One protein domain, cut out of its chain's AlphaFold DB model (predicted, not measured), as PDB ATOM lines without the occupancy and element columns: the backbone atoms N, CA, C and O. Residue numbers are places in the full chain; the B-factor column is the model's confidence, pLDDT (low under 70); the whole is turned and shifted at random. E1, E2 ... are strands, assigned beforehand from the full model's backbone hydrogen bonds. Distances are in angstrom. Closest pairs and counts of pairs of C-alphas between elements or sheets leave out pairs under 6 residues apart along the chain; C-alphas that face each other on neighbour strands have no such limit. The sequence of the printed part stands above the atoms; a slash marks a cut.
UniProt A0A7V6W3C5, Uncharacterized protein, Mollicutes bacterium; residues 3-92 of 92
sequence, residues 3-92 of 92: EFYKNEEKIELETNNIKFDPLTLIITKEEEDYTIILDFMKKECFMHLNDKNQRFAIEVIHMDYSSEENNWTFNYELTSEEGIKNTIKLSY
ATOM      1  N   GLU A   3     -14.220 -34.976  34.035       86.56
ATOM      2  CA  GLU A   3     -15.608 -34.729  34.424       86.56
ATOM      3  C   GLU A   3     -16.509 -35.800  33.812       86.56
ATOM      4  O   GLU A   3     -16.364 -36.144  32.637       86.56
ATOM      5  N   PHE A   4     -17.455 -36.306  34.600       85.38
ATOM      6  CA  PHE A   4     -18.436 -37.286  34.154       85.38
ATOM      7  C   PHE A   4     -19.845 -36.733  34.315       85.38
ATOM      8  O   PHE A   4     -20.150 -36.087  35.316       85.38
ATOM      9  N   TYR A   5     -20.695 -36.983  33.324       88.69
ATOM     10  CA  TYR A   5     -22.082 -36.547  33.309       88.69
ATOM     11  C   TYR A   5     -22.993 -37.708  32.923       88.69
ATOM     12  O   TYR A   5     -22.695 -38.426  31.967       88.69
ATOM     13  N   LYS A   6     -24.129 -37.841  33.611       87.75
ATOM     14  CA  LYS A   6     -25.242 -38.727  33.242       87.75
ATOM     15  C   LYS A   6     -26.465 -37.850  32.993       87.75
ATOM     16  O   LYS A   6     -26.904 -37.150  33.895       87.75
ATOM     17  N   ASN A   7     -26.999 -37.864  31.773       88.25
ATOM     18  CA  ASN A   7     -28.109 -37.005  31.343       88.25
ATOM     19  C   ASN A   7     -27.890 -35.522  31.690       88.25
ATOM     20  O   ASN A   7     -28.743 -34.893  32.306       88.25
ATOM     21  N   GLU A   8     -26.728 -34.983  31.310       86.75
ATOM     22  CA  GLU A   8     -26.311 -33.588  31.560       86.75
ATOM     23  C   GLU A   8     -26.066 -33.226  33.038       86.75
ATOM     24  O   GLU A   8     -25.512 -32.164  33.326       86.75
ATOM     25  N   GLU A   9     -26.373 -34.118  33.980       90.94
ATOM     26  CA  GLU A   9     -26.067 -33.940  35.394       90.94
ATOM     27  C   GLU A   9     -24.634 -34.390  35.689       90.94
ATOM     28  O   GLU A   9     -24.244 -35.517  35.374       90.94
ATOM     29  N   LYS A  10     -23.831 -33.496  36.280       89.25
ATOM     30  CA  LYS A  10     -22.440 -33.789  36.642       89.25
ATOM     31  C   LYS A  10     -22.404 -34.750  37.826       89.25
ATOM     32  O   LYS A  10     -22.951 -34.455  38.883       89.25
ATOM     33  N   ILE A  11     -21.693 -35.855  37.658       84.44
ATOM     34  CA  ILE A  11     -21.422 -36.833  38.705       84.44
ATOM     35  C   ILE A  11     -20.042 -36.533  39.289       84.44
ATOM     36  O   ILE A  11     -19.054 -36.418  38.558       84.44
ATOM     37  N   GLU A  12     -19.966 -36.400  40.611       81.06
ATOM     38  CA  GLU A  12     -18.681 -36.266  41.290       81.06
ATOM     39  C   GLU A  12     -17.917 -37.589  41.230       81.06
ATOM     40  O   GLU A  12     -18.401 -38.632  41.669       81.06
ATOM     41  N   LEU A  13     -16.711 -37.532  40.669       72.88
ATOM     42  CA  LEU A  13     -15.777 -38.647  40.670       72.88
ATOM     43  C   LEU A  13     -14.678 -38.380  41.692       72.88
ATOM     44  O   LEU A  13     -14.051 -37.317  41.692       72.88
ATOM     45  N   GLU A  14     -14.402 -39.369  42.534       67.12
ATOM     46  CA  GLU A  14     -13.244 -39.326  43.417       67.12
ATOM     47  C   GLU A  14     -11.958 -39.437  42.591       67.12
ATOM     48  O   GLU A  14     -11.793 -40.311  41.740       67.12
ATOM     49  N   THR A  15     -11.031 -38.515  42.823       65.19
ATOM     50  CA  THR A  15      -9.900 -38.261  41.917       65.19
ATOM     51  C   THR A  15      -8.789 -39.303  42.019       65.19
ATOM     52  O   THR A  15      -7.930 -39.373  41.143       65.19
ATOM     53  N   ASN A  16      -8.783 -40.105  43.084       62.50
ATOM     54  CA  ASN A  16      -7.599 -40.856  43.493       62.50
ATOM     55  C   ASN A  16      -7.261 -42.043  42.581       62.50
ATOM     56  O   ASN A  16      -6.127 -42.502  42.618       62.50
ATOM     57  N   ASN A  17      -8.190 -42.509  41.740       76.75
ATOM     58  CA  ASN A  17      -8.027 -43.764  41.000       76.75
ATOM     59  C   ASN A  17      -8.666 -43.746  39.597       76.75
ATOM     60  O   ASN A  17      -9.205 -44.747  39.119       76.75
ATOM     61  N   ILE A  18      -8.585 -42.604  38.908       79.38
ATOM     62  CA  ILE A  18      -9.006 -42.489  37.508       79.38
ATOM     63  C   ILE A  18      -7.774 -42.513  36.602       79.38
ATOM     64  O   ILE A  18      -6.869 -41.689  36.743       79.38
ATOM     65  N   LYS A  19      -7.740 -43.443  35.645       83.19
ATOM     66  CA  LYS A  19      -6.727 -43.502  34.586       83.19
ATOM     67  C   LYS A  19      -7.409 -43.341  33.243       83.19
ATOM     68  O   LYS A  19      -8.357 -44.058  32.944       83.19
ATOM     69  N   PHE A  20      -6.904 -42.425  32.436       76.69
ATOM     70  CA  PHE A  20      -7.388 -42.222  31.082       76.69
ATOM     71  C   PHE A  20      -6.234 -42.322  30.090       76.69
ATOM     72  O   PHE A  20      -5.195 -41.681  30.273       76.69
ATOM     73  N   ASP A  21      -6.453 -43.085  29.028       78.00
ATOM     74  CA  ASP A  21      -5.703 -43.018  27.784       78.00
ATOM     75  C   ASP A  21      -6.687 -42.835  26.609       78.00
ATOM     76  O   ASP A  21      -7.888 -43.047  26.778       78.00
ATOM     77  N   PRO A  22      -6.221 -42.446  25.410       70.25
ATOM     78  CA  PRO A  22      -7.103 -42.165  24.272       70.25
ATOM     79  C   PRO A  22      -8.042 -43.307  23.845       70.25
ATOM     80  O   PRO A  22      -8.967 -43.069  23.072       70.25
ATOM     81  N   LEU A  23      -7.796 -44.541  24.286       78.12
ATOM     82  CA  LEU A  23      -8.557 -45.741  23.931       78.12
ATOM     83  C   LEU A  23      -9.406 -46.254  25.099       78.12
ATOM     84  O   LEU A  23     -10.405 -46.941  24.866       78.12
ATOM     85  N   THR A  24      -9.024 -45.923  26.332       83.38
ATOM     86  CA  THR A  24      -9.571 -46.535  27.539       83.38
ATOM     87  C   THR A  24      -9.717 -45.541  28.691       83.38
ATOM     88  O   THR A  24      -8.774 -44.837  29.053       83.38
ATOM     89  N   LEU A  25     -10.883 -45.546  29.346       84.38
ATOM     90  CA  LEU A  25     -11.079 -44.920  30.658       84.38
ATOM     91  C   LEU A  25     -11.224 -46.003  31.726       84.38
ATOM     92  O   LEU A  25     -12.052 -46.898  31.588       84.38
ATOM     93  N   ILE A  26     -10.460 -45.889  32.807       87.56
ATOM     94  CA  ILE A  26     -10.528 -46.763  33.976       87.56
ATOM     95  C   ILE A  26     -10.858 -45.911  35.198       87.56
ATOM     96  O   ILE A  26     -10.133 -44.968  35.512       87.56
ATOM     97  N   ILE A  27     -11.929 -46.262  35.901       84.44
ATOM     98  CA  ILE A  27     -12.322 -45.678  37.185       84.44
ATOM     99  C   ILE A  27     -12.302 -46.807  38.207       84.44
ATOM    100  O   ILE A  27     -13.090 -47.746  38.098       84.44
ATOM    101  N   THR A  28     -11.419 -46.726  39.195       83.12
ATOM    102  CA  THR A  28     -11.359 -47.691  40.296       83.12
ATOM    103  C   THR A  28     -11.771 -47.005  41.592       83.12
ATOM    104  O   THR A  28     -11.291 -45.918  41.899       83.12
ATOM    105  N   LYS A  29     -12.633 -47.641  42.382       80.12
ATOM    106  CA  LYS A  29     -12.945 -47.208  43.744       80.12
ATOM    107  C   LYS A  29     -12.711 -48.368  44.691       80.12
ATOM    108  O   LYS A  29     -13.515 -49.290  44.778       80.12
ATOM    109  N   GLU A  30     -11.576 -48.313  45.375       75.19
ATOM    110  CA  GLU A  30     -11.127 -49.385  46.268       75.19
ATOM    111  C   GLU A  30     -12.052 -49.543  47.478       75.19
ATOM    112  O   GLU A  30     -12.328 -50.665  47.884       75.19
ATOM    113  N   GLU A  31     -12.593 -48.441  48.015       77.69
ATOM    114  CA  GLU A  31     -13.501 -48.477  49.173       77.69
ATOM    115  C   GLU A  31     -14.826 -49.199  48.888       77.69
ATOM    116  O   GLU A  31     -15.410 -49.801  49.786       77.69
ATOM    117  N   GLU A  32     -15.294 -49.154  47.639       70.81
ATOM    118  CA  GLU A  32     -16.535 -49.801  47.193       70.81
ATOM    119  C   GLU A  32     -16.275 -51.088  46.387       70.81
ATOM    120  O   GLU A  32     -17.218 -51.672  45.851       70.81
ATOM    121  N   ASP A  33     -15.008 -51.513  46.294       79.38
ATOM    122  CA  ASP A  33     -14.543 -52.656  45.500       79.38
ATOM    123  C   ASP A  33     -15.143 -52.682  44.082       79.38
ATOM    124  O   ASP A  33     -15.684 -53.691  43.609       79.38
ATOM    125  N   TYR A  34     -15.095 -51.531  43.401       81.81
ATOM    126  CA  TYR A  34     -15.542 -51.437  42.017       81.81
ATOM    127  C   TYR A  34     -14.452 -50.954  41.070       81.81
ATOM    128  O   TYR A  34     -13.586 -50.142  41.397       81.81
ATOM    129  N   THR A  35     -14.514 -51.458  39.841       86.00
ATOM    130  CA  THR A  35     -13.718 -50.963  38.718       86.00
ATOM    131  C   THR A  35     -14.591 -50.889  37.475       86.00
ATOM    132  O   THR A  35     -15.216 -51.874  37.095       86.00
ATOM    133  N   ILE A  36     -14.615 -49.729  36.829       85.44
ATOM    134  CA  ILE A  36     -15.273 -49.503  35.543       85.44
ATOM    135  C   ILE A  36     -14.183 -49.281  34.497       85.44
ATOM    136  O   ILE A  36     -13.320 -48.425  34.680       85.44
ATOM    137  N   ILE A  37     -14.227 -50.038  33.405       88.38
ATOM    138  CA  ILE A  37     -13.340 -49.888  32.249       88.38
ATOM    139  C   ILE A  37     -14.205 -49.646  31.017       88.38
ATOM    140  O   ILE A  37     -14.937 -50.537  30.589       88.38
ATOM    141  N   LEU A  38     -14.103 -48.459  30.433       86.38
ATOM    142  CA  LEU A  38     -14.703 -48.131  29.143       86.38
ATOM    143  C   LEU A  38     -13.637 -48.298  28.062       86.38
ATOM    144  O   LEU A  38     -12.683 -47.525  28.021       86.38
ATOM    145  N   ASP A  39     -13.794 -49.306  27.207       87.88
ATOM    146  CA  ASP A  39     -12.950 -49.551  26.035       87.88
ATOM    147  C   ASP A  39     -13.660 -48.980  24.802       87.88
ATOM    148  O   ASP A  39     -14.578 -49.590  24.239       87.88
ATOM    149  N   PHE A  40     -13.252 -47.778  24.391       79.31
ATOM    150  CA  PHE A  40     -13.888 -47.058  23.285       79.31
ATOM    151  C   PHE A  40     -13.606 -47.715  21.928       79.31
ATOM    152  O   PHE A  40     -14.412 -47.589  21.005       79.31
ATOM    153  N   MET A  41     -12.501 -48.458  21.807       82.44
ATOM    154  CA  MET A  41     -12.137 -49.177  20.583       82.44
ATOM    155  C   MET A  41     -12.995 -50.419  20.379       82.44
ATOM    156  O   MET A  41     -13.475 -50.664  19.269       82.44
ATOM    157  N   LYS A  42     -13.195 -51.204  21.439       85.75
ATOM    158  CA  LYS A  42     -14.061 -52.390  21.397       85.75
ATOM    159  C   LYS A  42     -15.537 -52.059  21.551       85.75
ATOM    160  O   LYS A  42     -16.360 -52.920  21.259       85.75
ATOM    161  N   LYS A  43     -15.864 -50.827  21.949       86.44
ATOM    162  CA  LYS A  43     -17.227 -50.392  22.261       86.44
ATOM    163  C   LYS A  43     -17.847 -51.241  23.373       86.44
ATOM    164  O   LYS A  43     -19.003 -51.655  23.301       86.44
ATOM    165  N   GLU A  44     -17.075 -51.473  24.430       88.38
ATOM    166  CA  GLU A  44     -17.503 -52.255  25.590       88.38
ATOM    167  C   GLU A  44     -17.226 -51.512  26.905       88.38
ATOM    168  O   GLU A  44     -16.200 -50.854  27.070       88.38
ATOM    169  N   CYS A  45     -18.136 -51.660  27.862       86.38
ATOM    170  CA  CYS A  45     -17.962 -51.287  29.258       86.38
ATOM    171  C   CYS A  45     -17.833 -52.558  30.098       86.38
ATOM    172  O   CYS A  45     -18.702 -53.435  30.061       86.38
ATOM    173  N   PHE A  46     -16.764 -52.651  30.876       88.75
ATOM    174  CA  PHE A  46     -16.548 -53.707  31.853       88.75
ATOM    175  C   PHE A  46     -16.732 -53.119  33.242       88.75
ATOM    176  O   PHE A  46     -16.069 -52.148  33.595       88.75
ATOM    177  N   MET A  47     -17.599 -53.733  34.037       87.44
ATOM    178  CA  MET A  47     -17.820 -53.354  35.423       87.44
ATOM    179  C   MET A  47     -17.487 -54.535  36.325       87.44
ATOM    180  O   MET A  47     -18.055 -55.620  36.184       87.44
ATOM    181  N   HIS A  48     -16.571 -54.310  37.252       88.38
ATOM    182  CA  HIS A  48     -16.334 -55.161  38.403       88.38
ATOM    183  C   HIS A  48     -16.987 -54.512  39.620       88.38
ATOM    184  O   HIS A  48     -16.786 -53.318  39.827       88.38
ATOM    185  N   LEU A  49     -17.764 -55.268  40.391       85.06
ATOM    186  CA  LEU A  49     -18.373 -54.813  41.641       85.06
ATOM    187  C   LEU A  49     -18.548 -56.006  42.584       85.06
ATOM    188  O   LEU A  49     -19.334 -56.904  42.265       85.06
ATOM    189  N   ASN A  50     -17.897 -55.998  43.751       83.12
ATOM    190  CA  ASN A  50     -18.026 -57.042  44.782       83.12
ATOM    191  C   ASN A  50     -17.885 -58.470  44.207       83.12
ATOM    192  O   ASN A  50     -18.842 -59.254  44.240       83.12
ATOM    193  N   ASP A  51     -16.745 -58.784  43.588       81.62
ATOM    194  CA  ASP A  51     -16.455 -60.056  42.893       81.62
ATOM    195  C   ASP A  51     -17.334 -60.387  41.666       81.62
ATOM    196  O   ASP A  51     -17.151 -61.423  41.013       81.62
ATOM    197  N   LYS A  52     -18.288 -59.529  41.289       85.19
ATOM    198  CA  LYS A  52     -19.115 -59.730  40.092       85.19
ATOM    199  C   LYS A  52     -18.534 -58.977  38.914       85.19
ATOM    200  O   LYS A  52     -18.298 -57.778  38.983       85.19
ATOM    201  N   ASN A  53     -18.398 -59.686  37.798       89.94
ATOM    202  CA  ASN A  53     -18.020 -59.103  36.517       89.94
ATOM    203  C   ASN A  53     -19.249 -58.974  35.622       89.94
ATOM    204  O   ASN A  53     -19.955 -59.956  35.379       89.94
ATOM    205  N   GLN A  54     -19.476 -57.776  35.104       87.12
ATOM    206  CA  GLN A  54     -20.511 -57.473  34.127       87.12
ATOM    207  C   GLN A  54     -19.882 -56.807  32.906       87.12
ATOM    208  O   GLN A  54     -18.877 -56.101  33.004       87.12
ATOM    209  N   ARG A  55     -20.460 -57.081  31.737       89.12
ATOM    210  CA  ARG A  55     -20.056 -56.485  30.467       89.12
ATOM    211  C   ARG A  55     -21.281 -55.923  29.780       89.12
ATOM    212  O   ARG A  55     -22.296 -56.611  29.682       89.12
ATOM    213  N   PHE A  56     -21.151 -54.704  29.290       85.88
ATOM    214  CA  PHE A  56     -22.192 -53.994  28.567       85.88
ATOM    215  C   PHE A  56     -21.613 -53.500  27.250       85.88
ATOM    216  O   PHE A  56     -20.485 -53.011  27.218       85.88
ATOM    217  N   ALA A  57     -22.374 -53.610  26.166       85.12
ATOM    218  CA  ALA A  57     -22.012 -52.892  24.956       85.12
ATOM    219  C   ALA A  57     -22.236 -51.392  25.197       85.12
ATOM    220  O   ALA A  57     -23.203 -50.997  25.859       85.12
ATOM    221  N   ILE A  58     -21.330 -50.567  24.680       83.44
ATOM    222  CA  ILE A  58     -21.527 -49.118  24.609       83.44
ATOM    223  C   ILE A  58     -21.749 -48.715  23.161       83.44
ATOM    224  O   ILE A  58     -21.076 -49.191  22.249       83.44
ATOM    225  N   GLU A  59     -22.664 -47.790  22.942       79.94
ATOM    226  CA  GLU A  59     -22.787 -47.104  21.669       79.94
ATOM    227  C   GLU A  59     -22.132 -45.733  21.805       79.94
ATOM    228  O   GLU A  59     -22.631 -44.852  22.500       79.94
ATOM    229  N   VAL A  60     -20.962 -45.565  21.183       70.31
ATOM    230  CA  VAL A  60     -20.295 -44.259  21.118       70.31
ATOM    231  C   VAL A  60     -21.075 -43.390  20.136       70.31
ATOM    232  O   VAL A  60     -21.031 -43.635  18.931       70.31
ATOM    233  N   ILE A  61     -21.774 -42.382  20.659       71.25
ATOM    234  CA  ILE A  61     -22.560 -41.436  19.863       71.25
ATOM    235  C   ILE A  61     -21.625 -40.447  19.170       71.25
ATOM    236  O   ILE A  61     -21.788 -40.145  17.988       71.25
ATOM    237  N   HIS A  62     -20.663 -39.903  19.920       75.06
ATOM    238  CA  HIS A  62     -19.825 -38.811  19.442       75.06
ATOM    239  C   HIS A  62     -18.514 -38.700  20.220       75.06
ATOM    240  O   HIS A  62     -18.488 -38.930  21.430       75.06
ATOM    241  N   MET A  63     -17.444 -38.311  19.532       72.00
ATOM    242  CA  MET A  63     -16.129 -38.075  20.115       72.00
ATOM    243  C   MET A  63     -15.512 -36.846  19.451       72.00
ATOM    244  O   MET A  63     -15.259 -36.873  18.246       72.00
ATOM    245  N   ASP A  64     -15.249 -35.815  20.248       76.06
ATOM    246  CA  ASP A  64     -14.667 -34.552  19.794       76.06
ATOM    247  C   ASP A  64     -13.351 -34.254  20.502       76.06
ATOM    248  O   ASP A  64     -13.209 -34.486  21.706       76.06
ATOM    249  N   TYR A  65     -12.427 -33.652  19.755       69.31
ATOM    250  CA  TYR A  65     -11.224 -33.024  20.289       69.31
ATOM    251  C   TYR A  65     -11.217 -31.534  19.941       69.31
ATOM    252  O   TYR A  65     -11.237 -31.167  18.764       69.31
ATOM    253  N   SER A  66     -11.154 -30.678  20.960       75.81
ATOM    254  CA  SER A  66     -10.929 -29.240  20.809       75.81
ATOM    255  C   SER A  66      -9.460 -28.931  21.076       75.81
ATOM    256  O   SER A  66      -8.999 -28.991  22.218       75.81
ATOM    257  N   SER A  67      -8.716 -28.590  20.023       66.38
ATOM    258  CA  SER A  67      -7.290 -28.253  20.124       66.38
ATOM    259  C   SER A  67      -7.025 -26.924  20.832       66.38
ATOM    260  O   SER A  67      -5.945 -26.744  21.381       66.38
ATOM    261  N   GLU A  68      -7.980 -25.988  20.809       70.81
ATOM    262  CA  GLU A  68      -7.829 -24.670  21.446       70.81
ATOM    263  C   GLU A  68      -7.894 -24.757  22.974       70.81
ATOM    264  O   GLU A  68      -7.175 -24.040  23.663       70.81
ATOM    265  N   GLU A  69      -8.707 -25.676  23.499       69.38
ATOM    266  CA  GLU A  69      -8.873 -25.884  24.943       69.38
ATOM    267  C   GLU A  69      -8.178 -27.158  25.447       69.38
ATOM    268  O   GLU A  69      -8.278 -27.494  26.622       69.38
ATOM    269  N   ASN A  70      -7.496 -27.883  24.552       73.19
ATOM    270  CA  ASN A  70      -6.924 -29.208  24.790       73.19
ATOM    271  C   ASN A  70      -7.914 -30.166  25.485       73.19
ATOM    272  O   ASN A  70      -7.565 -30.889  26.424       73.19
ATOM    273  N   ASN A  71      -9.160 -30.144  25.003       82.50
ATOM    274  CA  ASN A  71     -10.298 -30.821  25.607       82.50
ATOM    275  C   ASN A  71     -10.765 -32.005  24.755       82.50
ATOM    276  O   ASN A  71     -10.932 -31.870  23.543       82.50
ATOM    277  N   TRP A  72     -11.046 -33.140  25.391       80.81
ATOM    278  CA  TRP A  72     -11.716 -34.280  24.759       80.81
ATOM    279  C   TRP A  72     -13.114 -34.463  25.339       80.81
ATOM    280  O   TRP A  72     -13.280 -34.433  26.558       80.81
ATOM    281  N   THR A  73     -14.109 -34.687  24.482       83.12
ATOM    282  CA  THR A  73     -15.478 -35.021  24.901       83.12
ATOM    283  C   THR A  73     -15.905 -36.341  24.279       83.12
ATOM    284  O   THR A  73     -15.912 -36.480  23.059       83.12
ATOM    285  N   PHE A  74     -16.305 -37.294  25.118       83.69
ATOM    286  CA  PHE A  74     -16.813 -38.601  24.708       83.69
ATOM    287  C   PHE A  74     -18.269 -38.727  25.130       83.69
ATOM    288  O   PHE A  74     -18.569 -38.653  26.319       83.69
ATOM    289  N   ASN A  75     -19.164 -38.947  24.174       83.50
ATOM    290  CA  ASN A  75     -20.578 -39.202  24.418       83.50
ATOM    291  C   ASN A  75     -20.896 -40.659  24.091       83.50
ATOM    292  O   ASN A  75     -20.606 -41.123  22.983       83.50
ATOM    293  N   TYR A  76     -21.505 -41.371  25.034       83.00
ATOM    294  CA  TYR A  76     -21.856 -42.776  24.870       83.00
ATOM    295  C   TYR A  76     -23.156 -43.146  25.592       83.00
ATOM    296  O   TYR A  76     -23.546 -42.518  26.577       83.00
ATOM    297  N   GLU A  77     -23.803 -44.206  25.119       84.44
ATOM    298  CA  GLU A  77     -24.946 -44.847  25.778       84.44
ATOM    299  C   GLU A  77     -24.580 -46.290  26.132       84.44
ATOM    300  O   GLU A  77     -23.862 -46.963  25.389       84.44
ATOM    301  N   LEU A  78     -25.050 -46.771  27.281       79.75
ATOM    302  CA  LEU A  78     -24.986 -48.194  27.612       79.75
ATOM    303  C   LEU A  78     -26.208 -48.864  26.994       79.75
ATOM    304  O   LEU A  78     -27.328 -48.435  27.252       79.75
ATOM    305  N   THR A  79     -26.033 -49.963  26.259       75.50
ATOM    306  CA  THR A  79     -27.179 -50.665  25.645       75.50
ATOM    307  C   THR A  79     -28.166 -51.223  26.676       75.50
ATOM    308  O   THR A  79     -29.294 -51.561  26.340       75.50
ATOM    309  N   SER A  80     -27.743 -51.360  27.936       74.31
ATOM    310  CA  SER A  80     -28.603 -51.743  29.061       74.31
ATOM    311  C   SER A  80     -29.446 -50.593  29.625       74.31
ATOM    312  O   SER A  80     -30.361 -50.853  30.400       74.31
ATOM    313  N   GLU A  81     -29.134 -49.344  29.281       74.50
ATOM    314  CA  GLU A  81     -29.814 -48.130  29.740       74.50
ATOM    315  C   GLU A  81     -30.167 -47.239  28.532       74.50
ATOM    316  O   GLU A  81     -29.621 -46.151  28.353       74.50
ATOM    317  N   GLU A  82     -31.077 -47.719  27.680       73.25
ATOM    318  CA  GLU A  82     -31.507 -47.008  26.470       73.25
ATOM    319  C   GLU A  82     -32.034 -45.595  26.802       73.25
ATOM    320  O   GLU A  82     -32.851 -45.414  27.709       73.25
ATOM    321  N   GLY A  83     -31.552 -44.578  26.080       76.06
ATOM    322  CA  GLY A  83     -31.921 -43.173  26.296       76.06
ATOM    323  C   GLY A  83     -31.148 -42.452  27.407       76.06
ATOM    324  O   GLY A  83     -31.365 -41.253  27.600       76.06
ATOM    325  N   ILE A  84     -30.242 -43.133  28.120       79.06
ATOM    326  CA  ILE A  84     -29.330 -42.495  29.077       79.06
ATOM    327  C   ILE A  84     -28.034 -42.098  28.375       79.06
ATOM    328  O   ILE A  84     -27.202 -42.945  28.050       79.06
ATOM    329  N   LYS A  85     -27.824 -40.789  28.231       84.06
ATOM    330  CA  LYS A  85     -26.606 -40.224  27.641       84.06
ATOM    331  C   LYS A  85     -25.555 -39.993  28.707       84.06
ATOM    332  O   LYS A  85     -25.781 -39.250  29.661       84.06
ATOM    333  N   ASN A  86     -24.392 -40.592  28.517       84.88
ATOM    334  CA  ASN A  86     -23.236 -40.384  29.370       84.88
ATOM    335  C   ASN A  86     -22.201 -39.546  28.617       84.88
ATOM    336  O   ASN A  86     -21.922 -39.806  27.444       84.88
ATOM    337  N   THR A  87     -21.620 -38.560  29.293       87.19
ATOM    338  CA  THR A  87     -20.575 -37.700  28.728       87.19
ATOM    339  C   THR A  87     -19.352 -37.712  29.630       87.19
ATOM    340  O   THR A  87     -19.454 -37.469  30.831       87.19
ATOM    341  N   ILE A  88     -18.181 -37.949  29.049       85.38
ATOM    342  CA  ILE A  88     -16.885 -37.771  29.706       85.38
ATOM    343  C   ILE A  88     -16.206 -36.571  29.065       85.38
ATOM    344  O   ILE A  88     -15.992 -36.569  27.852       85.38
ATOM    345  N   LYS A  89     -15.857 -35.567  29.870       86.25
ATOM    346  CA  LYS A  89     -15.029 -34.436  29.441       86.25
ATOM    347  C   LYS A  89     -13.663 -34.522  30.097       86.25
ATOM    348  O   LYS A  89     -13.552 -34.778  31.295       86.25
ATOM    349  N   LEU A  90     -12.626 -34.297  29.308       80.00
ATOM    350  CA  LEU A  90     -11.244 -34.289  29.756       80.00
ATOM    351  C   LEU A  90     -10.618 -32.967  29.365       80.00
ATOM    352  O   LEU A  90     -10.706 -32.587  28.202       80.00
ATOM    353  N   SER A  91      -9.955 -32.328  30.319       79.19
ATOM    354  CA  SER A  91      -9.240 -31.068  30.122       79.19
ATOM    355  C   SER A  91      -7.822 -31.186  30.647       79.19
ATOM    356  O   SER A  91      -7.627 -31.749  31.728       79.19
ATOM    357  N   TYR A  92      -6.840 -30.669  29.916       68.06
ATOM    358  CA  TYR A  92      -5.424 -30.710  30.292       68.06
ATOM    359  C   TYR A  92      -4.894 -29.334  30.676       68.06
ATOM    360  O   TYR A  92      -5.142 -28.377  29.916       68.06
TER     361      TYR A  92
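Overview. This is residues 3 to 92 of the 92 residues of an uncharacterized protein of Mollicutes bacterium (UniProt A0A7V6W3C5). One twisted sheet of nine strands is folded back on itself into two leaves, only partly face to face: E2, E1, E9 and E8 make one leaf, E6, E5, E4 and E3 the other, and the long, bent strand E7 is the hinge. The printed part has 90 residues, no named helix and nine named strands, E1 to E9 in order along the chain. The sheet's order is E2 E1 E9 E8 E7 E6 E5 E4 E3, antiparallel from E1 to E3; the class is all strand. The whole is compact, with a radius of gyration of the C-alphas of 13.0 A, and spans 42 by 29 by 25 A.

Arrangement. E1, residues 3 to 6, and E2, residues 9 to 11, meet only at a point, where C-alphas 5 and 10 face each other at 4.3 A. E2 and E3, residues 18 to 21, are apart. E3 and E4, residues 24 to 29, form a hairpin, with N 19 and O 26 2.8 A apart, within hydrogen-bond range. E5, residues 34 to 39, forms hairpins with E4 (N 27 and O 36, 2.8 A) and with E6, residues 44 to 49 (N 37 and O 46, 2.8 A). E7, residues 52 to 66, bends by 71 degrees at residue 61; its pairing is staggered, residues 52 to 57 with E6 (N 54 and O 47, 2.8 A) and 58 to 66 with E8, residues 71 to 78 (N 59 and O 77, 2.8 A). E9, residues 85 to 91, is antiparallel to E8 (N 74 and O 88, 2.8 A) and to E1 (N 3 and O 89, 2.8 A). E3 to E9 form a meander, each strand the antiparallel neighbour of the one before.

Along the chain. E1 begins at C-alpha 3 (-15.608, -34.729, 34.424). E7 is 37.0 A long, E8 22.8 A and E9 19.8 A, ending at C-alpha 91 (-9.240, -31.068, 30.122).

Size, cuts and confidence. The C-alphas of Asp 51 and Glu 68, the two farthest apart, are 42.3 A apart. The printed part has no cut, and no link is long. Confidence is under 70 at residues 14 to 16, 65, 67, 69 and 92.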